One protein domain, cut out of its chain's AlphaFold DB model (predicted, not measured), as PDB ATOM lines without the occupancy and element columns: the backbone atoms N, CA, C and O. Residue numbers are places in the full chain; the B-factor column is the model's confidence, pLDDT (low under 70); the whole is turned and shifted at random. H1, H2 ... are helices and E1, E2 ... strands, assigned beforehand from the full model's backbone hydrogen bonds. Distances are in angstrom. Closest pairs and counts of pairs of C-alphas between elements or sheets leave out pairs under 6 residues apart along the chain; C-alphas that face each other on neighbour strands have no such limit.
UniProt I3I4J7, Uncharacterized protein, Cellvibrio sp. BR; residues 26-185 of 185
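Overview. This is residues 26 to 185 of the 185 residues of an uncharacterized protein of Cellvibrio sp. BR (UniProt I3I4J7). Picture one long, strongly twisted sheet built along the strand E9, with the hairpin E10 and E11 beside one end of E9, E8 beside its other end with E6 next to E8 and E7 next to E6, and on the opposite side of E9 the strand E5, which pairs with E4, as E4 does with E2. The sheet is curled round the short helix H1, and the short helix H2 stands beside the strands at the sheet's level. The printed part has 160 residues, with two named helices and eleven named strands that come along the chain as E1, E2, E3, then H1, then E4, E5, E6, E7, then H2, then E8, E9, E10, E11; the class is mostly strand, and the neighbour pairs of the branched sheet are antiparallel. The whole is only just compact, close to loose, with a radius of gyration of the C-alphas of 17.7 A, and its outline is elongated, 60 by 36 by 25 A.

Arrangement. Start at E1, residues 26 to 29, which forms a hairpin with E2, residues 35 to 44; look for N 28 and O 36, 2.8 A apart. E2 bends by 101 degrees at residue 41, and E3, residues 53 to 57, is its next antiparallel neighbour, with N 54 and O 43 at 2.8 A. E1, E2 and E3 are a meander, each strand the antiparallel neighbour of the one before. E1 and E3 lie on one side of E2; on the other side is E4, residues 67 to 76, with N 39 and O 71 at 2.9 A. H1, residues 59 to 64, is on the sheet, which curls round it; the closest C-alphas of H1 and E4 are those of Ala 62 and Tyr 68, 5.8 A apart. E4 forms a hairpin with E5, residues 79 to 91, with N 72 and O 84 at 2.8 A. On the other side of E5 from E4 is E9, residues 143 to 162, with N 85 and O 156 at 2.8 A. Next along the printed part, E6, residues 103 to 111, forms a hairpin with E7, residues 117 to 123, with N 120 and O 108 at 2.8 A. H2, residues 125 to 128, is on the sheet at its level, with a height of 2.9 A; the closest C-alphas of H2 and E6 are those of Ile 125 and Phe 106, 6.9 A apart. E8, residues 133 to 140, has E6 on one side, with N 135 and O 107 at 2.8 A, and E9 on the other, with N 150 and O 134 at 2.8 A. E9 bends by 53 degrees at residue 146 and also pairs with E10, residues 168 to 175, with N 157 and O 174 at 2.8 A. E11, residues 180 to 184, ends the second meander, E8 E9 E10 E11, with N 173 and O 181 at 2.8 A. Every O i to N i+4 pair in H1 is within hydrogen-bond range; H2 is too short for one.

Along the chain. Find C-alpha 26, where E1 begins, at (170.941, 152.821, 109.233). E2 measures 20.7 A from first to last C-alpha, E4 30.2 A, E5 36.0 A, E6 25.2 A and E8 23.4 A. E9 begins at C-alpha 143, (195.143, 136.643, 114.637), and runs 53.4 A. E11 ends at C-alpha 184, (153.041, 171.352, 127.141).

Size, cuts and confidence. Look for the two C-alphas farthest apart at Ser 142 and Met 165, 60.8 A from each other. The printed part has no cut and ends at residue 185, the chain's last. Residues 92 to 102 make the long link from E5 to E6. Mean pLDDT of the printed part is 85.7, and residues 46 to 47, 95 and 100 are under 70.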
ATOM      1  N   VAL A  26     171.614 154.045 109.700       78.75
ATOM      2  CA  VAL A  26     170.941 152.821 109.233       78.75
ATOM      3  C   VAL A  26     169.436 152.987 109.267       78.75
ATOM      4  O   VAL A  26     168.866 153.357 110.287       78.75
ATOM      5  N   SER A  27     168.772 152.630 108.170       81.62
ATOM      6  CA  SER A  27     167.319 152.496 108.168       81.62
ATOM      7  C   SER A  27     166.914 151.212 108.894       81.62
ATOM      8  O   SER A  27     167.206 150.110 108.430       81.62
ATOM      9  N   ALA A  28     166.174 151.354 109.984       82.06
ATOM     10  CA  ALA A  28     165.633 150.266 110.788       82.06
ATOM     11  C   ALA A  28     164.110 150.416 110.941       82.06
ATOM     12  O   ALA A  28     163.522 151.416 110.517       82.06
ATOM     13  N   LYS A  29     163.455 149.412 111.524       80.56
ATOM     14  CA  LYS A  29     162.052 149.511 111.933       80.56
ATOM     15  C   LYS A  29     161.970 149.324 113.433       80.56
ATOM     16  O   LYS A  29     162.566 148.387 113.940       80.56
ATOM     17  N   ASN A  30     161.235 150.170 114.141       76.75
ATOM     18  CA  ASN A  30     160.972 149.912 115.554       76.75
ATOM     19  C   ASN A  30     159.966 148.754 115.739       76.75
ATOM     20  O   ASN A  30     159.420 148.213 114.775       76.75
ATOM     21  N   ASN A  31     159.658 148.421 116.996       72.94
ATOM     22  CA  ASN A  31     158.688 147.373 117.345       72.94
ATOM     23  C   ASN A  31     157.260 147.633 116.816       72.94
ATOM     24  O   ASN A  31     156.466 146.700 116.728       72.94
ATOM     25  N   ASN A  32     156.938 148.870 116.425       73.38
ATOM     26  CA  ASN A  32     155.656 149.260 115.831       73.38
ATOM     27  C   ASN A  32     155.693 149.281 114.289       73.38
ATOM     28  O   ASN A  32     154.768 149.792 113.660       73.38
ATOM     29  N   ASN A  33     156.747 148.737 113.666       72.38
ATOM     30  CA  ASN A  33     157.013 148.790 112.223       72.38
ATOM     31  C   ASN A  33     157.210 150.202 111.641       72.38
ATOM     32  O   ASN A  33     157.189 150.374 110.418       72.38
ATOM     33  N   GLU A  34     157.442 151.207 112.481       81.88
ATOM     34  CA  GLU A  34     157.740 152.567 112.039       81.88
ATOM     35  C   GLU A  34     159.181 152.631 111.545       81.88
ATOM     36  O   GLU A  34     160.086 152.066 112.161       81.88
ATOM     37  N   LYS A  35     159.392 153.303 110.411       84.31
ATOM     38  CA  LYS A  35     160.725 153.481 109.844       84.31
ATOM     39  C   LYS A  35     161.496 154.482 110.700       84.31
ATOM     40  O   LYS A  35     161.026 155.593 110.933       84.31
ATOM     41  N   CYS A  36     162.683 154.077 111.117       88.75
ATOM     42  CA  CYS A  36     163.576 154.887 111.921       88.75
ATOM     43  C   CYS A  36     164.940 154.976 111.252       88.75
ATOM     44  O   CYS A  36     165.420 154.004 110.664       88.75
ATOM     45  N   GLU A  37     165.567 156.133 111.371       89.94
ATOM     46  CA  GLU A  37     166.976 156.317 111.085       89.94
ATOM     47  C   GLU A  37     167.767 156.151 112.381       89.94
ATOM     48  O   GLU A  37     167.497 156.802 113.390       89.94
ATOM     49  N   VAL A  38     168.715 155.221 112.362       88.81
ATOM     50  CA  VAL A  38     169.596 154.924 113.484       88.81
ATOM     51  C   VAL A  38     170.923 155.618 113.238       88.81
ATOM     52  O   VAL A  38     171.625 155.253 112.301       88.81
ATOM     53  N   SER A  39     171.275 156.581 114.085       89.94
ATOM     54  CA  SER A  39     172.447 157.444 113.904       89.94
ATOM     55  C   SER A  39     173.388 157.364 115.099       89.94
ATOM     56  O   SER A  39     172.942 157.388 116.248       89.94
ATOM     57  N   PHE A  40     174.695 157.330 114.845       89.56
ATOM     58  CA  PHE A  40     175.730 157.434 115.879       89.56
ATOM     59  C   PHE A  40     176.257 158.864 115.910       89.56
ATOM     60  O   PHE A  40     176.443 159.481 114.863       89.56
ATOM     61  N   PHE A  41     176.473 159.425 117.096       89.06
ATOM     62  CA  PHE A  41     176.760 160.856 117.211       89.06
ATOM     63  C   PHE A  41     177.615 161.180 118.438       89.06
ATOM     64  O   PHE A  41     177.739 160.379 119.368       89.06
ATOM     65  N   LYS A  42     178.225 162.373 118.447       84.25
ATOM     66  CA  LYS A  42     179.026 162.848 119.591       84.25
ATOM     67  C   LYS A  42     178.211 163.678 120.575       84.25
ATOM     68  O   LYS A  42     178.510 163.660 121.767       84.25
ATOM     69  N   ARG A  43     177.252 164.466 120.076       84.50
ATOM     70  CA  ARG A  43     176.448 165.415 120.861       84.50
ATOM     71  C   ARG A  43     175.011 165.493 120.341       84.50
ATOM     72  O   ARG A  43     174.736 165.102 119.214       84.50
ATOM     73  N   TRP A  44     174.102 166.040 121.139       86.88
ATOM     74  CA  TRP A  44     172.714 166.293 120.744       86.88
ATOM     75  C   TRP A  44     172.186 167.580 121.393       86.88
ATOM     76  O   TRP A  44     172.799 168.108 122.326       86.88
ATOM     77  N   THR A  45     171.072 168.118 120.895       81.06
ATOM     78  CA  THR A  45     170.465 169.345 121.440       81.06
ATOM     79  C   THR A  45     169.696 169.063 122.735       81.06
ATOM     80  O   THR A  45     168.519 168.723 122.700       81.06
ATOM     81  N   GLY A  46     170.356 169.234 123.885       67.69
ATOM     82  CA  GLY A  46     169.821 168.874 125.209       67.69
ATOM     83  C   GLY A  46     168.464 169.485 125.595       67.69
ATOM     84  O   GLY A  46     167.650 168.809 126.213       67.69
ATOM     85  N   TYR A  47     168.215 170.748 125.228       65.44
ATOM     86  CA  TYR A  47     167.025 171.514 125.648       65.44
ATOM     87  C   TYR A  47     166.249 172.144 124.482       65.44
ATOM     88  O   TYR A  47     165.346 172.952 124.690       65.44
ATOM     89  N   SER A  48     166.631 171.836 123.242       70.31
ATOM     90  CA  SER A  48     165.945 172.344 122.053       70.31
ATOM     91  C   SER A  48     165.122 171.227 121.439       70.31
ATOM     92  O   SER A  48     165.629 170.123 121.253       70.31
ATOM     93  N   HIS A  49     163.867 171.543 121.126       75.56
ATOM     94  CA  HIS A  49     162.919 170.611 120.532       75.56
ATOM     95  C   HIS A  49     162.567 171.078 119.112       75.56
ATOM     96  O   HIS A  49     162.227 172.252 118.937       75.56
ATOM     97  N   PRO A  50     162.660 170.204 118.095       78.50
ATOM     98  CA  PRO A  50     163.032 168.788 118.181       78.50
ATOM     99  C   PRO A  50     164.489 168.543 118.594       78.50
ATOM    100  O   PRO A  50     165.377 169.341 118.288       78.50
ATOM    101  N   VAL A  51     164.712 167.421 119.280       84.75
ATOM    102  CA  VAL A  51     166.042 166.897 119.598       84.75
ATOM    103  C   VAL A  51     166.753 166.525 118.305       84.75
ATOM    104  O   VAL A  51     166.270 165.696 117.545       84.75
ATOM    105  N   ARG A  52     167.938 167.093 118.088       86.19
ATOM    106  CA  ARG A  52     168.776 166.818 116.919       86.19
ATOM    107  C   ARG A  52     170.115 166.237 117.330       86.19
ATOM    108  O   ARG A  52     170.735 166.703 118.287       86.19
ATOM    109  N   VAL A  53     170.574 165.254 116.561       86.50
ATOM    110  CA  VAL A  53     171.945 164.739 116.646       86.50
ATOM    111  C   VAL A  53     172.923 165.737 116.025       86.50
ATOM    112  O   VAL A  53     172.620 166.390 115.027       86.50
ATOM    113  N   ILE A  54     174.101 165.872 116.628       84.31
ATOM    114  CA  ILE A  54     175.172 166.784 116.219       84.31
ATOM    115  C   ILE A  54     176.468 165.978 116.113       84.31
ATOM    116  O   ILE A  54     176.774 165.144 116.972       84.31
ATOM    117  N   ASP A  55     177.246 166.267 115.070       86.62
ATOM    118  CA  ASP A  55     178.483 165.563 114.723       86.62
ATOM    119  C   ASP A  55     178.252 164.048 114.565       86.62
ATOM    120  O   ASP A  55     178.706 163.267 115.414       86.62
ATOM    121  N   PRO A  56     177.524 163.612 113.517       86.06
ATOM    122  CA  PRO A  56     177.362 162.191 113.251       86.06
ATOM    123  C   PRO A  56     178.730 161.530 113.043       86.06
ATOM    124  O   PRO A  56     179.654 162.129 112.483       86.06
ATOM    125  N   ILE A  57     178.857 160.297 113.515       86.38
ATOM    126  CA  ILE A  57     180.044 159.453 113.354       86.38
ATOM    127  C   ILE A  57     179.632 158.126 112.731       86.38
ATOM    128  O   ILE A  57     178.472 157.728 112.825       86.38
ATOM    129  N   ASN A  58     180.573 157.436 112.093       83.19
ATOM    130  CA  ASN A  58     180.297 156.092 111.606       83.19
ATOM    131  C   ASN A  58     180.283 155.085 112.771       83.19
ATOM    132  O   ASN A  58     180.819 155.339 113.855       83.19
ATOM    133  N   PHE A  59     179.661 153.930 112.540       78.69
ATOM    134  CA  PHE A  59     179.543 152.871 113.542       78.69
ATOM    135  C   PHE A  59     180.895 152.358 114.062       78.69
ATOM    136  O   PHE A  59     181.031 152.133 115.263       78.69
ATOM    137  N   SER A  60     181.897 152.207 113.189       76.12
ATOM    138  CA  SER A  60     183.226 151.712 113.580       76.12
ATOM    139  C   SER A  60     183.923 152.683 114.542       76.12
ATOM    140  O   SER A  60     184.336 152.300 115.635       76.12
ATOM    141  N   ASP A  61     183.933 153.975 114.207       80.69
ATOM    142  CA  ASP A  61     184.461 155.053 115.049       80.69
ATOM    143  C   ASP A  61     183.726 155.145 116.387       80.69
ATOM    144  O   ASP A  61     184.326 155.489 117.409       80.69
ATOM    145  N   ALA A  62     182.417 154.874 116.395       84.25
ATOM    146  CA  ALA A  62     181.628 154.820 117.615       84.25
ATOM    147  C   ALA A  62     182.075 153.650 118.506       84.25
ATOM    148  O   ALA A  62     182.369 153.865 119.683       84.25
ATOM    149  N   LEU A  63     182.207 152.445 117.940       80.31
ATOM    150  CA  LEU A  63     182.673 151.252 118.652       80.31
ATOM    151  C   LEU A  63     184.080 151.433 119.236       80.31
ATOM    152  O   LEU A  63     184.295 151.111 120.404       80.31
ATOM    153  N   MET A  64     185.012 152.007 118.469       77.25
ATOM    154  CA  MET A  64     186.398 152.230 118.910       77.25
ATOM    155  C   MET A  64     186.516 153.174 120.118       77.25
ATOM    156  O   MET A  64     187.508 153.133 120.840       77.25
ATOM    157  N   ARG A  65     185.506 154.009 120.391       79.75
ATOM    158  CA  ARG A  65     185.478 154.881 121.583       79.75
ATOM    159  C   ARG A  65     185.145 154.138 122.874       79.75
ATOM    160  O   ARG A  65     185.289 154.711 123.952       79.75
ATOM    161  N   GLY A  66     184.630 152.915 122.779       78.50
ATOM    162  CA  GLY A  66     184.144 152.116 123.902       78.50
ATOM    163  C   GLY A  66     182.820 152.586 124.479       78.50
ATOM    164  O   GLY A  66     181.906 151.785 124.627       78.50
ATOM    165  N   ASN A  67     182.684 153.879 124.759       83.06
ATOM    166  CA  ASN A  67     181.431 154.477 125.197       83.06
ATOM    167  C   ASN A  67     180.947 155.485 124.157       83.06
ATOM    168  O   ASN A  67     181.657 156.438 123.819       83.06
ATOM    169  N   TYR A  68     179.731 155.291 123.658       86.62
ATOM    170  CA  TYR A  68     179.140 156.160 122.646       86.62
ATOM    171  C   TYR A  68     177.621 156.252 122.790       86.62
ATOM    172  O   TYR A  68     176.999 155.548 123.587       86.62
ATOM    173  N   GLN A  69     177.027 157.168 122.029       88.25
ATOM    174  CA  GLN A  69     175.584 157.352 121.974       88.25
ATOM    175  C   GLN A  69     175.051 157.030 120.583       88.25
ATOM    176  O   GLN A  69     175.721 157.247 119.567       88.25
ATOM    177  N   ARG A  70     173.826 156.511 120.559       90.25
ATOM    178  CA  ARG A  70     173.060 156.217 119.350       90.25
ATOM    179  C   ARG A  70     171.654 156.777 119.488       90.25
ATOM    180  O   ARG A  70     171.107 156.782 120.586       90.25
ATOM    181  N   ALA A  71     171.091 157.272 118.394       91.38
ATOM    182  CA  ALA A  71     169.730 157.781 118.335       91.38
ATOM    183  C   ALA A  71     168.913 156.948 117.355       91.38
ATOM    184  O   ALA A  71     169.385 156.685 116.253       91.38
ATOM    185  N   TRP A  72     167.686 156.602 117.729       91.62
ATOM    186  CA  TRP A  72     166.646 156.209 116.784       91.62
ATOM    187  C   TRP A  72     165.750 157.406 116.551       91.62
ATOM    188  O   TRP A  72     165.079 157.854 117.479       91.62
ATOM    189  N   ILE A  73     165.747 157.906 115.325       91.06
ATOM    190  CA  ILE A  73     164.925 159.028 114.889       91.06
ATOM    191  C   ILE A  73     163.830 158.433 114.016       91.06
ATOM    192  O   ILE A  73     164.090 157.975 112.903       91.06
ATOM    193  N   CYS A  74     162.615 158.354 114.545       90.31
ATOM    194  CA  CYS A  74     161.493 157.744 113.842       90.31
ATOM    195  C   CYS A  74     160.561 158.831 113.333       90.31
ATOM    196  O   CYS A  74     160.160 159.709 114.096       90.31
ATOM    197  N   GLU A  75     160.192 158.761 112.057       86.25
ATOM    198  CA  GLU A  75     159.392 159.791 111.399       86.25
ATOM    199  C   GLU A  75     158.126 159.221 110.754       86.25
ATOM    200  O   GLU A  75     158.096 158.095 110.249       86.25
ATOM    201  N   LYS A  76     157.076 160.042 110.707       82.31
ATOM    202  CA  LYS A  76     155.842 159.777 109.962       82.31
ATOM    203  C   LYS A  76     155.332 161.067 109.345       82.31
ATOM    204  O   LYS A  76     155.175 162.070 110.034       82.31
ATOM    205  N   ASN A  77     155.042 161.036 108.043       82.38
ATOM    206  CA  ASN A  77     154.602 162.207 107.275       82.38
ATOM    207  C   ASN A  77     155.548 163.417 107.442       82.38
ATOM    208  O   ASN A  77     155.087 164.537 107.661       82.38
ATOM    209  N   SER A  78     156.862 163.170 107.386       81.44
ATOM    210  CA  SER A  78     157.921 164.180 107.558       81.44
ATOM    211  C   SER A  78     157.913 164.893 108.916       81.44
ATOM    212  O   SER A  78     158.381 166.025 109.034       81.44
ATOM    213  N   LYS A  79     157.351 164.249 109.944       82.88
ATOM    214  CA  LYS A  79     157.411 164.700 111.334       82.88
ATOM    215  C   LYS A  79     158.069 163.641 112.190       82.88
ATOM    216  O   LYS A  79     157.714 162.465 112.092       82.88
ATOM    217  N   GLU A  80     158.976 164.076 113.049       83.31
ATOM    218  CA  GLU A  80     159.595 163.221 114.054       83.31
ATOM    219  C   GLU A  80     158.537 162.756 115.054       83.31
ATOM    220  O   GLU A  80     157.928 163.558 115.747       83.31
ATOM    221  N   LEU A  81     158.300 161.453 115.131       85.62
ATOM    222  CA  LEU A  81     157.419 160.850 116.125       85.62
ATOM    223  C   LEU A  81     158.123 160.731 117.470       85.62
ATOM    224  O   LEU A  81     157.556 161.072 118.508       85.62
ATOM    225  N   PHE A  82     159.362 160.246 117.454       87.75
ATOM    226  CA  PHE A  82     160.194 160.219 118.643       87.75
ATOM    227  C   PHE A  82     161.681 160.136 118.317       87.75
ATOM    228  O   PHE A  82     162.080 159.672 117.246       87.75
ATOM    229  N   VAL A  83     162.483 160.530 119.304       89.25
ATOM    230  CA  VAL A  83     163.922 160.277 119.356       89.25
ATOM    231  C   VAL A  83     164.232 159.419 120.581       89.25
ATOM    232  O   VAL A  83     163.982 159.839 121.711       89.25
ATOM    233  N   LEU A  84     164.767 158.216 120.374       89.19
ATOM    234  CA  LEU A  84     165.278 157.351 121.444       89.19
ATOM    235  C   LEU A  84     166.800 157.444 121.468       89.19
ATOM    236  O   LEU A  84     167.452 157.045 120.509       89.19
ATOM    237  N   LEU A  85     167.352 157.952 122.563       90.06
ATOM    238  CA  LEU A  85     168.782 158.014 122.819       90.06
ATOM    239  C   LEU A  85     169.204 156.806 123.646       90.06
ATOM    240  O   LEU A  85     168.657 156.540 124.718       90.06
ATOM    241  N   GLU A  86     170.227 156.112 123.181       89.69
ATOM    242  CA  GLU A  86     170.833 154.982 123.866       89.69
ATOM    243  C   GLU A  86     172.277 155.301 124.218       89.69
ATOM    244  O   GLU A  86     173.020 155.890 123.427       89.69
ATOM    245  N   ARG A  87     172.674 154.887 125.419       88.56
ATOM    246  CA  ARG A  87     174.073 154.827 125.826       88.56
ATOM    247  C   ARG A  87     174.570 153.422 125.545       88.56
ATOM    248  O   ARG A  87     173.976 152.447 126.007       88.56
ATOM    249  N   VAL A  88     175.649 153.333 124.786       88.44
ATOM    250  CA  VAL A  88     176.289 152.070 124.449       88.44
ATOM    251  C   VAL A  88     177.650 152.025 125.120       88.44
ATOM    252  O   VAL A  88     178.451 152.945 124.965       88.44
ATOM    253  N   GLU A  89     177.879 150.970 125.895       88.00
ATOM    254  CA  GLU A  89     179.065 150.787 126.731       88.00
ATOM    255  C   GLU A  89     179.771 149.475 126.376       88.00
ATOM    256  O   GLU A  89     179.169 148.399 126.437       88.00
ATOM    257  N   ALA A  90     181.063 149.552 126.062       86.44
ATOM    258  CA  ALA A  90     181.922 148.401 125.815       86.44
ATOM    259  C   ALA A  90     182.663 147.982 127.089       86.44
ATOM    260  O   ALA A  90     183.579 148.654 127.567       86.44
ATOM    261  N   GLN A  91     182.299 146.827 127.633       86.19
ATOM    262  CA  GLN A  91     182.974 146.213 128.769       86.19
ATOM    263  C   GLN A  91     184.138 145.344 128.286       86.19
ATOM    264  O   GLN A  91     183.955 144.432 127.481       86.19
ATOM    265  N   GLY A  92     185.336 145.616 128.811       78.69
ATOM    266  CA  GLY A  92     186.565 144.891 128.466       78.69
ATOM    267  C   GLY A  92     187.367 145.493 127.310       78.69
ATOM    268  O   GLY A  92     188.474 145.025 127.057       78.69
ATOM    269  N   LEU A  93     186.873 146.558 126.661       80.12
ATOM    270  CA  LEU A  93     187.578 147.197 125.543       80.12
ATOM    271  C   LEU A  93     188.907 147.841 125.958       80.12
ATOM    272  O   LEU A  93     189.856 147.806 125.190       80.12
ATOM    273  N   ASN A  94     189.013 148.372 127.180       70.69
ATOM    274  CA  ASN A  94     190.226 149.052 127.665       70.69
ATOM    275  C   ASN A  94     191.501 148.181 127.605       70.69
ATOM    276  O   ASN A  94     192.603 148.710 127.710       70.69
ATOM    277  N   ASN A  95     191.348 146.863 127.448       67.31
ATOM    278  CA  ASN A  95     192.440 145.899 127.354       67.31
ATOM    279  C   ASN A  95     192.755 145.480 125.903       67.31
ATOM    280  O   ASN A  95     193.563 144.577 125.700       67.31
ATOM    281  N   ILE A  96     192.101 146.083 124.903       75.88
ATOM    282  CA  ILE A  96     192.141 145.677 123.493       75.88
ATOM    283  C   ILE A  96     192.510 146.897 122.645       75.88
ATOM    284  O   ILE A  96     191.816 147.910 122.655       75.88
ATOM    285  N   ASN A  97     193.607 146.798 121.893       73.94
ATOM    286  CA  ASN A  97     194.033 147.846 120.970       73.94
ATOM    287  C   ASN A  97     193.450 147.573 119.578       73.94
ATOM    288  O   ASN A  97     194.047 146.832 118.801       73.94
ATOM    289  N   ILE A  98     192.271 148.129 119.293       73.06
ATOM    290  CA  ILE A  98     191.611 148.000 117.985       73.06
ATOM    291  C   ILE A  98     192.231 149.006 117.014       73.06
ATOM    292  O   ILE A  98     192.215 150.211 117.275       73.06
ATOM    293  N   LYS A  99     192.763 148.515 115.894       73.81
ATOM    294  CA  LYS A  99     193.251 149.347 114.787       73.81
ATOM    295  C   LYS A  99     192.174 149.502 113.709       73.81
ATOM    296  O   LYS A  99     191.217 148.737 113.662       73.81
ATOM    297  N   ASN A 100     192.346 150.476 112.817       68.94
ATOM    298  CA  ASN A 100     191.372 150.748 111.753       68.94
ATOM    299  C   ASN A 100     191.152 149.557 110.801       68.94
ATOM    300  O   ASN A 100     190.061 149.421 110.266       68.94
ATOM    301  N   ASP A 101     192.157 148.698 110.621       73.88
ATOM    302  CA  ASP A 101     192.133 147.501 109.768       73.88
ATOM    303  C   ASP A 101     191.644 146.235 110.496       73.88
ATOM    304  O   ASP A 101     191.791 145.124 109.991       73.88
ATOM    305  N   THR A 102     191.087 146.382 111.700       78.94
ATOM    306  CA  THR A 102     190.565 145.256 112.479       78.94
ATOM    307  C   THR A 102     189.201 144.821 111.950       78.94
ATOM    308  O   THR A 102     188.251 145.606 111.918       78.94
ATOM    309  N   ASP A 103     189.077 143.539 111.615       84.31
ATOM    310  CA  ASP A 103     187.804 142.920 111.274       84.31
ATOM    311  C   ASP A 103     186.961 142.711 112.538       84.31
ATOM    312  O   ASP A 103     187.445 142.228 113.568       84.31
ATOM    313  N   LEU A 104     185.677 143.066 112.449       86.62
ATOM    314  CA  LEU A 104     184.726 142.973 113.553       86.62
ATOM    315  C   LEU A 104     183.643 141.936 113.252       86.62
ATOM    316  O   LEU A 104     182.871 142.087 112.301       86.62
ATOM    317  N   SER A 105     183.536 140.936 114.122       89.50
ATOM    318  CA  SER A 105     182.464 139.937 114.118       89.50
ATOM    319  C   SER A 105     181.563 140.115 115.338       89.50
ATOM    320  O   SER A 105     182.027 140.455 116.428       89.50
ATOM    321  N   PHE A 106     180.261 139.884 115.170       91.88
ATOM    322  CA  PHE A 106     179.248 140.156 116.193       91.88
ATOM    323  C   PHE A 106     178.571 138.861 116.619       91.88
ATOM    324  O   PHE A 106     178.242 138.024 115.783       91.88
ATOM    325  N   PHE A 107     178.308 138.703 117.915       94.50
ATOM    326  CA  PHE A 107     177.718 137.481 118.466       94.50
ATOM    327  C   PHE A 107     176.655 137.790 119.516       94.50
ATOM    328  O   PHE A 107     176.759 138.774 120.252       94.50
ATOM    329  N   LEU A 108     175.653 136.917 119.644       95.31
ATOM    330  CA  LEU A 108     174.714 136.990 120.764       95.31
ATOM    331  C   LEU A 108     175.457 136.882 122.101       95.31
ATOM    332  O   LEU A 108     176.405 136.108 122.253       95.31
ATOM    333  N   ALA A 109     174.992 137.652 123.081       93.69
ATOM    334  CA  ALA A 109     175.362 137.478 124.476       93.69
ATOM    335  C   ALA A 109     174.288 136.615 125.152       93.69
ATOM    336  O   ALA A 109     173.310 137.130 125.693       93.69
ATOM    337  N   ASP A 110     174.452 135.295 125.083       88.06
ATOM    338  CA  ASP A 110     173.524 134.357 125.713       88.06
ATOM    339  C   ASP A 110     173.699 134.393 127.231       88.06
ATOM    340  O   ASP A 110     174.814 134.504 127.738       88.06
ATOM    341  N   VAL A 111     172.609 134.249 127.978       82.81
ATOM    342  CA  VAL A 111     172.681 134.168 129.440       82.81
ATOM    343  C   VAL A 111     173.061 132.739 129.837       82.81
ATOM    344  O   VAL A 111     172.405 131.767 129.454       82.81
ATOM    345  N   ALA A 112     174.168 132.598 130.560       81.19
ATOM    346  CA  ALA A 112     174.600 131.358 131.181       81.19
ATOM    347  C   ALA A 112     173.792 131.074 132.458       81.19
ATOM    348  O   ALA A 112     173.058 131.920 132.964       81.19
ATOM    349  N   VAL A 113     173.910 129.851 132.978       75.12
ATOM    350  CA  VAL A 113     173.118 129.376 134.129       75.12
ATOM    351  C   VAL A 113     173.395 130.189 135.402       75.12
ATOM    352  O   VAL A 113     172.514 130.347 136.239       75.12
ATOM    353  N   ASP A 114     174.601 130.734 135.530       78.69
ATOM    354  CA  ASP A 114     175.047 131.589 136.634       78.69
ATOM    355  C   ASP A 114     174.690 133.078 136.445       78.69
ATOM    356  O   ASP A 114     175.056 133.913 137.269       78.69
ATOM    357  N   GLY A 115     173.980 133.425 135.366       75.62
ATOM    358  CA  GLY A 115     173.636 134.801 135.015       75.62
ATOM    359  C   GLY A 115     174.758 135.575 134.315       75.62
ATOM    360  O   GLY A 115     174.545 136.732 133.944       75.62
ATOM    361  N   ALA A 116     175.929 134.968 134.095       82.50
ATOM    362  CA  ALA A 116     176.974 135.559 133.267       82.50
ATOM    363  C   ALA A 116     176.591 135.502 131.780       82.50
ATOM    364  O   ALA A 116     175.753 134.706 131.363       82.50
ATOM    365  N   TYR A 117     177.221 136.333 130.952       84.88
ATOM    366  CA  TYR A 117     177.059 136.231 129.504       84.88
ATOM    367  C   TYR A 117     178.051 135.214 128.927       84.88
ATOM    368  O   TYR A 117     179.231 135.209 129.281       84.88
ATOM    369  N   LYS A 118     177.574 134.369 128.012       88.00
ATOM    370  CA  LYS A 118     178.383 133.469 127.187       88.00
ATOM    371  C   LYS A 118     178.255 133.850 125.714       88.00
ATOM    372  O   LYS A 118     177.280 134.477 125.298       88.00
ATOM    373  N   LEU A 119     179.254 133.463 124.927       89.88
ATOM    374  CA  LEU A 119     179.246 133.688 123.487       89.88
ATOM    375  C   LEU A 119     178.195 132.782 122.830       89.88
ATOM    376  O   LEU A 119     178.258 131.563 122.989       89.88
ATOM    377  N   GLY A 120     177.237 133.388 122.135       92.50
ATOM    378  CA  GLY A 120     176.210 132.694 121.363       92.50
ATOM    379  C   GLY A 120     176.551 132.610 119.874       92.50
ATOM    380  O   GLY A 120     177.712 132.701 119.473       92.50
ATOM    381  N   ARG A 121     175.520 132.442 119.036       94.75
ATOM    382  CA  ARG A 121     175.676 132.429 117.571       94.75
ATOM    383  C   ARG A 121     176.163 133.778 117.039       94.75
ATOM    384  O   ARG A 121     175.880 134.821 117.631       94.75
ATOM    385  N   GLU A 122     176.806 133.740 115.877       94.50
ATOM    386  CA  GLU A 122     177.116 134.939 115.101       94.50
ATOM    387  C   GLU A 122     175.820 135.655 114.674       94.50
ATOM    388  O   GLU A 122     174.782 135.027 114.407       94.50
ATOM    389  N   ILE A 123     175.877 136.983 114.665       91.88
ATOM    390  CA  ILE A 123     174.789 137.890 114.305       91.88
ATOM    391  C   ILE A 123     175.287 138.953 113.335       91.88
ATOM    392  O   ILE A 123     176.467 139.282 113.264       91.88
ATOM    393  N   THR A 124     174.352 139.533 112.603       87.69
ATOM    394  CA  THR A 124     174.607 140.686 111.745       87.69
ATOM    395  C   THR A 124     174.640 141.989 112.546       87.69
ATOM    396  O   THR A 124     174.038 142.098 113.615       87.69
ATOM    397  N   ILE A 125     175.259 143.032 111.981       83.38
ATOM    398  CA  ILE A 125     175.221 144.393 112.548       83.38
ATOM    399  C   ILE A 125     173.773 144.854 112.770       83.38
ATOM    400  O   ILE A 125     173.466 145.424 113.812       83.38
ATOM    401  N   ALA A 126     172.866 144.572 111.829       82.62
ATOM    402  CA  ALA A 126     171.466 144.980 111.930       82.62
ATOM    403  C   ALA A 126     170.738 144.323 113.116       82.62
ATOM    404  O   ALA A 126     169.912 144.967 113.758       82.62
ATOM    405  N   GLU A 127     171.060 143.066 113.441       88.00
ATOM    406  CA  GLU A 127     170.508 142.389 114.620       88.00
ATOM    407  C   GLU A 127     170.949 143.062 115.924       88.00
ATOM    408  O   GLU A 127     170.145 143.155 116.851       88.00
ATOM    409  N   THR A 128     172.176 143.601 115.992       86.56
ATOM    410  CA  THR A 128     172.697 144.255 117.212       86.56
ATOM    411  C   THR A 128     171.820 145.405 117.695       86.56
ATOM    412  O   THR A 128     171.769 145.687 118.890       86.56
ATOM    413  N   PHE A 129     171.089 146.056 116.793       84.00
ATOM    414  CA  PHE A 129     170.261 147.210 117.121       84.00
ATOM    415  C   PHE A 129     169.083 146.855 118.028       84.00
ATOM    416  O   PHE A 129     168.635 147.695 118.799       84.00
ATOM    417  N   TYR A 130     168.637 145.601 118.006       85.56
ATOM    418  CA  TYR A 130     167.468 145.140 118.754       85.56
ATOM    419  C   TYR A 130     167.822 144.368 120.030       85.56
ATOM    420  O   TYR A 130     166.937 143.838 120.699       85.56
ATOM    421  N   LEU A 131     169.109 144.269 120.370       88.94
ATOM    422  CA  LEU A 131     169.587 143.491 121.511       88.94
ATOM    423  C   LEU A 131     169.946 144.405 122.681       88.94
ATOM    424  O   LEU A 131     170.549 145.448 122.496       88.94
ATOM    425  N   ALA A 132     169.679 143.997 123.918       89.62
ATOM    426  CA  ALA A 132     170.174 144.750 125.076       89.62
ATOM    427  C   ALA A 132     171.697 144.592 125.263       89.62
ATOM    428  O   ALA A 132     172.366 145.450 125.842       89.62
ATOM    429  N   SER A 133     172.271 143.476 124.808       93.19
ATOM    430  CA  SER A 133     173.705 143.190 124.907       93.19
ATOM    431  C   SER A 133     174.152 142.212 123.820       93.19
ATOM    432  O   SER A 133     173.371 141.360 123.397       93.19
ATOM    433  N   PHE A 134     175.402 142.330 123.376       93.62
ATOM    434  CA  PHE A 134     176.022 141.450 122.380       93.62
ATOM    435  C   PHE A 134     177.549 141.471 122.515       93.62
ATOM    436  O   PHE A 134     178.114 142.421 123.054       93.62
ATOM    437  N   TYR A 135     178.227 140.434 122.038       93.31
ATOM    438  CA  TYR A 135     179.687 140.403 121.975       93.31
ATOM    439  C   TYR A 135     180.189 140.928 120.635       93.31
ATOM    440  O   TYR A 135     179.581 140.682 119.593       93.31
ATOM    441  N   VAL A 136     181.335 141.600 120.679       90.62
ATOM    442  CA  VAL A 136     182.134 141.935 119.502       90.62
ATOM    443  C   VAL A 136     183.484 141.254 119.645       90.62
ATOM    444  O   VAL A 136     184.128 141.344 120.695       90.62
ATOM    445  N   GLU A 137     183.889 140.562 118.591       90.25
ATOM    446  CA  GLU A 137     185.220 139.995 118.443       90.25
ATOM    447  C   GLU A 137     186.000 140.804 117.410       90.25
ATOM    448  O   GLU A 137     185.507 141.066 116.314       90.25
ATOM    449  N   ALA A 138     187.206 141.208 117.795       87.00
ATOM    450  CA  ALA A 138     188.152 141.954 116.986       87.00
ATOM    451  C   ALA A 138     189.262 141.010 116.509       87.00
ATOM    452  O   ALA A 138     189.951 140.390 117.329       87.00
ATOM    453  N   THR A 139     189.445 140.912 115.192       86.19
ATOM    454  CA  THR A 139     190.451 140.051 114.556       86.19
ATOM    455  C   THR A 139     191.316 140.869 113.600       86.19
ATOM    456  O   THR A 139     190.807 141.645 112.801       86.19
ATOM    457  N   GLU A 140     192.632 140.697 113.673       84.69
ATOM    458  CA  GLU A 140     193.596 141.243 112.714       84.69
ATOM    459  C   GLU A 140     194.129 140.106 111.827       84.69
ATOM    460  O   GLU A 140     194.013 138.925 112.160       84.69
ATOM    461  N   ALA A 141     194.814 140.441 110.728       79.81
ATOM    462  CA  ALA A 141     195.500 139.445 109.895       79.81
ATOM    463  C   ALA A 141     196.510 138.581 110.684       79.81
ATOM    464  O   ALA A 141     196.806 137.450 110.299       79.81
ATOM    465  N   SER A 142     197.039 139.116 111.790       79.56
ATOM    466  CA  SER A 142     197.966 138.437 112.701       79.56
ATOM    467  C   SER A 142     197.282 137.461 113.672       79.56
ATOM    468  O   SER A 142     197.967 136.656 114.305       79.56
ATOM    469  N   GLY A 143     195.948 137.499 113.772       80.88
ATOM    470  CA  GLY A 143     195.143 136.643 114.637       80.88
ATOM    471  C   GLY A 143     194.132 137.413 115.490       80.88
ATOM    472  O   GLY A 143     193.839 138.586 115.272       80.88
ATOM    473  N   HIS A 144     193.576 136.714 116.479       79.25
ATOM    474  CA  HIS A 144     192.602 137.267 117.418       79.25
ATOM    475  C   HIS A 144     193.214 138.398 118.259       79.25
ATOM    476  O   HIS A 144     194.232 138.193 118.924       79.25
ATOM    477  N   VAL A 145     192.566 139.567 118.268       83.00
ATOM    478  CA  VAL A 145     192.993 140.740 119.054       83.00
ATOM    479  C   VAL A 145     192.297 140.758 120.406       83.00
ATOM    480  O   VAL A 145     192.912 141.049 121.432       83.00
ATOM    481  N   GLY A 146     191.002 140.451 120.425       85.50
ATOM    482  CA  GLY A 146     190.240 140.432 121.659       85.50
ATOM    483  C   GLY A 146     188.738 140.312 121.456       85.50
ATOM    484  O   GLY A 146     188.213 140.361 120.346       85.50
ATOM    485  N   LYS A 147     188.034 140.196 122.581       88.62
ATOM    486  CA  LYS A 147     186.576 140.142 122.647       88.62
ATOM    487  C   LYS A 147     186.067 141.027 123.775       88.62
ATOM    488  O   LYS A 147     186.579 140.964 124.892       88.62
ATOM    489  N   PHE A 148     185.021 141.794 123.502       89.69
ATOM    490  CA  PHE A 148     184.398 142.698 124.466       89.69
ATOM    491  C   PHE A 148     182.874 142.607 124.399       89.69
ATOM    492  O   PHE A 148     182.291 142.269 123.368       89.69
ATOM    493  N   LEU A 149     182.228 142.865 125.534       92.06
ATOM    494  CA  LEU A 149     180.773 142.843 125.663       92.06
ATOM    495  C   LEU A 149     180.236 144.260 125.480       92.06
ATOM    496  O   LEU A 149     180.593 145.153 126.243       92.06
ATOM    497  N   ILE A 150     179.336 144.451 124.528       91.81
ATOM    498  CA  ILE A 150     178.582 145.688 124.367       91.81
ATOM    499  C   ILE A 150     177.284 145.593 125.167       91.81
ATOM    500  O   ILE A 150     176.530 144.627 125.034       91.81
ATOM    501  N   LYS A 151     177.006 146.617 125.976       92.31
ATOM    502  CA  LYS A 151     175.734 146.814 126.677       92.31
ATOM    503  C   LYS A 151     175.054 148.075 126.172       92.31
ATOM    504  O   LYS A 151     175.673 149.134 126.116       92.31
ATOM    505  N   GLN A 152     173.777 147.957 125.840       90.12
ATOM    506  CA  GLN A 152     172.942 149.053 125.363       90.12
ATOM    507  C   GLN A 152     171.925 149.389 126.450       90.12
ATOM    508  O   GLN A 152     171.230 148.509 126.958       90.12
ATOM    509  N   LYS A 153     171.884 150.657 126.850       90.50
ATOM    510  CA  LYS A 153     171.007 151.166 127.907       90.50
ATOM    511  C   LYS A 153     170.236 152.372 127.402       90.50
ATOM    512  O   LYS A 153     170.734 153.139 126.575       90.50
ATOM    513  N   LEU A 154     169.051 152.582 127.965       87.12
ATOM    514  CA  LEU A 154     168.295 153.805 127.749       87.12
ATOM    515  C   LEU A 154     169.116 155.009 128.235       87.12
ATOM    516  O   LEU A 154     169.571 155.044 129.373       87.12
ATOM    517  N   GLY A 155     169.330 155.982 127.354       87.88
ATOM    518  CA  GLY A 155     169.859 157.303 127.695       87.88
ATOM    519  C   GLY A 155     168.757 158.357 127.817       87.88
ATOM    520  O   GLY A 155     168.912 159.314 128.570       87.88
ATOM    521  N   GLY A 156     167.660 158.173 127.080       90.81
ATOM    522  CA  GLY A 156     166.433 158.960 127.162       90.81
ATOM    523  C   GLY A 156     165.523 158.723 125.953       90.81
ATOM    524  O   GLY A 156     165.965 158.203 124.934       90.81
ATOM    525  N   LYS A 157     164.250 159.104 126.040       92.50
ATOM    526  CA  LYS A 157     163.270 159.007 124.947       92.50
ATOM    527  C   LYS A 157     162.424 160.275 124.897       92.50
ATOM    528  O   LYS A 157     161.918 160.705 125.927       92.50
ATOM    529  N   PHE A 158     162.246 160.838 123.709       92.38
ATOM    530  CA  PHE A 158     161.491 162.065 123.459       92.38
ATOM    531  C   PHE A 158     160.373 161.759 122.474       92.38
ATOM    532  O   PHE A 158     160.667 161.526 121.309       92.38
ATOM    533  N   GLU A 159     159.122 161.728 122.924       93.38
ATOM    534  CA  GLU A 159     157.952 161.445 122.083       93.38
ATOM    535  C   GLU A 159     157.183 162.734 121.797       93.38
ATOM    536  O   GLU A 159     156.712 163.405 122.720       93.38
ATOM    537  N   TYR A 160     157.052 163.073 120.515       92.06
ATOM    538  CA  TYR A 160     156.447 164.316 120.050       92.06
ATOM    539  C   TYR A 160     154.991 164.094 119.657       92.06
ATOM    540  O   TYR A 160     154.663 163.253 118.817       92.06
ATOM    541  N   MET A 161     154.099 164.886 120.244       92.75
ATOM    542  CA  MET A 161     152.669 164.838 119.973       92.75
ATOM    543  C   MET A 161     152.258 166.146 119.306       92.75
ATOM    544  O   MET A 161     152.307 167.217 119.917       92.75
ATOM    545  N   TYR A 162     151.859 166.054 118.041       91.00
ATOM    546  CA  TYR A 162     151.421 167.203 117.255       91.00
ATOM    547  C   TYR A 162     149.900 167.347 117.293       91.00
ATOM    548  O   TYR A 162     149.179 166.347 117.299       91.00
ATOM    549  N   ASP A 163     149.413 168.584 117.287       92.25
ATOM    550  CA  ASP A 163     147.989 168.878 117.134       92.25
ATOM    551  C   ASP A 163     147.498 168.667 115.687       92.25
ATOM    552  O   ASP A 163     148.252 168.302 114.777       92.25
ATOM    553  N   SER A 164     146.204 168.908 115.463       91.56
ATOM    554  CA  SER A 164     145.566 168.796 114.146       91.56
ATOM    555  C   SER A 164     146.074 169.818 113.121       91.56
ATOM    556  O   SER A 164     145.992 169.558 111.923       91.56
ATOM    557  N   MET A 165     146.614 170.957 113.568       89.94
ATOM    558  CA  MET A 165     147.260 171.960 112.708       89.94
ATOM    559  C   MET A 165     148.720 171.602 112.418       89.94
ATOM    560  O   MET A 165     149.363 172.180 111.543       89.94
ATOM    561  N   GLY A 166     149.243 170.621 113.142       86.38
ATOM    562  CA  GLY A 166     150.575 170.109 112.997       86.38
ATOM    563  C   GLY A 166     151.646 170.784 113.839       86.38
ATOM    564  O   GLY A 166     152.815 170.479 113.595       86.38
ATOM    565  N   LYS A 167     151.277 171.640 114.796       90.25
ATOM    566  CA  LYS A 167     152.181 172.236 115.788       90.25
ATOM    567  C   LYS A 167     152.503 171.203 116.870       90.25
ATOM    568  O   LYS A 167     151.659 170.373 117.198       90.25
ATOM    569  N   LEU A 168     153.718 171.240 117.425       89.50
ATOM    570  CA  LEU A 168     154.041 170.470 118.628       89.50
ATOM    571  C   LEU A 168     153.147 170.967 119.771       89.50
ATOM    572  O   LEU A 168     153.173 172.155 120.084       89.50
ATOM    573  N   ALA A 169     152.353 170.065 120.340       92.25
ATOM    574  CA  ALA A 169     151.413 170.369 121.415       92.25
ATOM    575  C   ALA A 169     151.885 169.798 122.750       92.25
ATOM    576  O   ALA A 169     151.746 170.445 123.785       92.25
ATOM    577  N   LYS A 170     152.453 168.586 122.725       93.88
ATOM    578  CA  LYS A 170     153.019 167.935 123.905       93.88
ATOM    579  C   LYS A 170     154.297 167.190 123.578       93.88
ATOM    580  O   LYS A 170     154.471 166.671 122.473       93.88
ATOM    581  N   LEU A 171     155.149 167.092 124.582       92.62
ATOM    582  CA  LEU A 171     156.354 166.289 124.575       92.62
ATOM    583  C   LEU A 171     156.353 165.383 125.801       92.62
ATOM    584  O   LEU A 171     156.263 165.866 126.929       92.62
ATOM    585  N   ARG A 172     156.507 164.078 125.589       94.50
ATOM    586  CA  ARG A 172     156.754 163.119 126.666       94.50
ATOM    587  C   ARG A 172     158.233 162.752 126.679       94.50
ATOM    588  O   ARG A 172     158.751 162.217 125.700       94.50
ATOM    589  N   VAL A 173     158.901 163.034 127.788       93.00
ATOM    590  CA  VAL A 173     160.315 162.729 128.014       93.00
ATOM    591  C   VAL A 173     160.418 161.567 128.991       93.00
ATOM    592  O   VAL A 173     159.897 161.648 130.096       93.00
ATOM    593  N   THR A 174     161.095 160.493 128.597       94.00
ATOM    594  CA  THR A 174     161.508 159.410 129.500       94.00
ATOM    595  C   THR A 174     163.010 159.534 129.735       94.00
ATOM    596  O   THR A 174     163.766 159.542 128.764       94.00
ATOM    597  N   ASN A 175     163.455 159.660 130.985       90.81
ATOM    598  CA  ASN A 175     164.887 159.719 131.301       90.81
ATOM    599  C   ASN A 175     165.536 158.315 131.289       90.81
ATOM    600  O   ASN A 175     164.880 157.314 131.002       90.81
ATOM    601  N   ASP A 176     166.834 158.238 131.577       89.50
ATOM    602  CA  ASP A 176     167.600 156.984 131.641       89.50
ATOM    603  C   ASP A 176     167.162 156.037 132.774       89.50
ATOM    604  O   ASP A 176     167.377 154.829 132.678       89.50
ATOM    605  N   GLU A 177     166.489 156.554 133.801       91.62
ATOM    606  CA  GLU A 177     165.876 155.772 134.885       91.62
ATOM    607  C   GLU A 177     164.459 155.271 134.550       91.62
ATOM    608  O   GLU A 177     163.865 154.518 135.321       91.62
ATOM    609  N   GLY A 178     163.890 155.683 133.412       90.12
ATOM    610  CA  GLY A 178     162.515 155.356 133.028       90.12
ATOM    611  C   GLY A 178     161.448 156.290 133.612       90.12
ATOM    612  O   GLY A 178     160.258 156.056 133.405       90.12
ATOM    613  N   THR A 179     161.840 157.356 134.313       94.81
ATOM    614  CA  THR A 179     160.915 158.379 134.816       94.81
ATOM    615  C   THR A 179     160.361 159.200 133.660       94.81
ATOM    616  O   THR A 179     161.112 159.646 132.788       94.81
ATOM    617  N   ILE A 180     159.045 159.412 133.672       95.69
ATOM    618  CA  ILE A 180     158.312 160.102 132.612       95.69
ATOM    619  C   ILE A 180     157.926 161.511 133.068       95.69
ATOM    620  O   ILE A 180     157.279 161.676 134.102       95.69
ATOM    621  N   THR A 181     158.250 162.502 132.242       94.50
ATOM    622  CA  THR A 181     157.820 163.898 132.377       94.50
ATOM    623  C   THR A 181     157.072 164.318 131.118       94.50
ATOM    624  O   THR A 181     157.541 164.073 130.007       94.50
ATOM    625  N   GLU A 182     155.925 164.973 131.274       94.69
ATOM    626  CA  GLU A 182     155.180 165.569 130.161       94.69
ATOM    627  C   GLU A 182     155.331 167.095 130.180       94.69
ATOM    628  O   GLU A 182     155.274 167.715 131.241       94.69
ATOM    629  N   LEU A 183     155.549 167.687 129.004       90.81
ATOM    630  CA  LEU A 183     155.715 169.125 128.796       90.81
ATOM    631  C   LEU A 183     154.710 169.614 127.744       90.81
ATOM    632  O   LEU A 183     154.628 169.036 126.656       90.81
ATOM    633  N   ASP A 184     153.982 170.684 128.056       91.00
ATOM    634  CA  ASP A 184     153.041 171.352 127.141       91.00
ATOM    635  C   ASP A 184     153.746 172.469 126.328       91.00
ATOM    636  O   ASP A 184     154.675 173.103 126.839       91.00
ATOM    637  N   TYR A 185     153.316 172.704 125.073       84.44
ATOM    638  CA  TYR A 185     153.979 173.577 124.068       84.44
ATOM    639  C   TYR A 185     153.080 174.601 123.341       84.44
ATOM    640  O   TYR A 185     151.930 174.297 122.955       84.44
TER     641      TYR A 185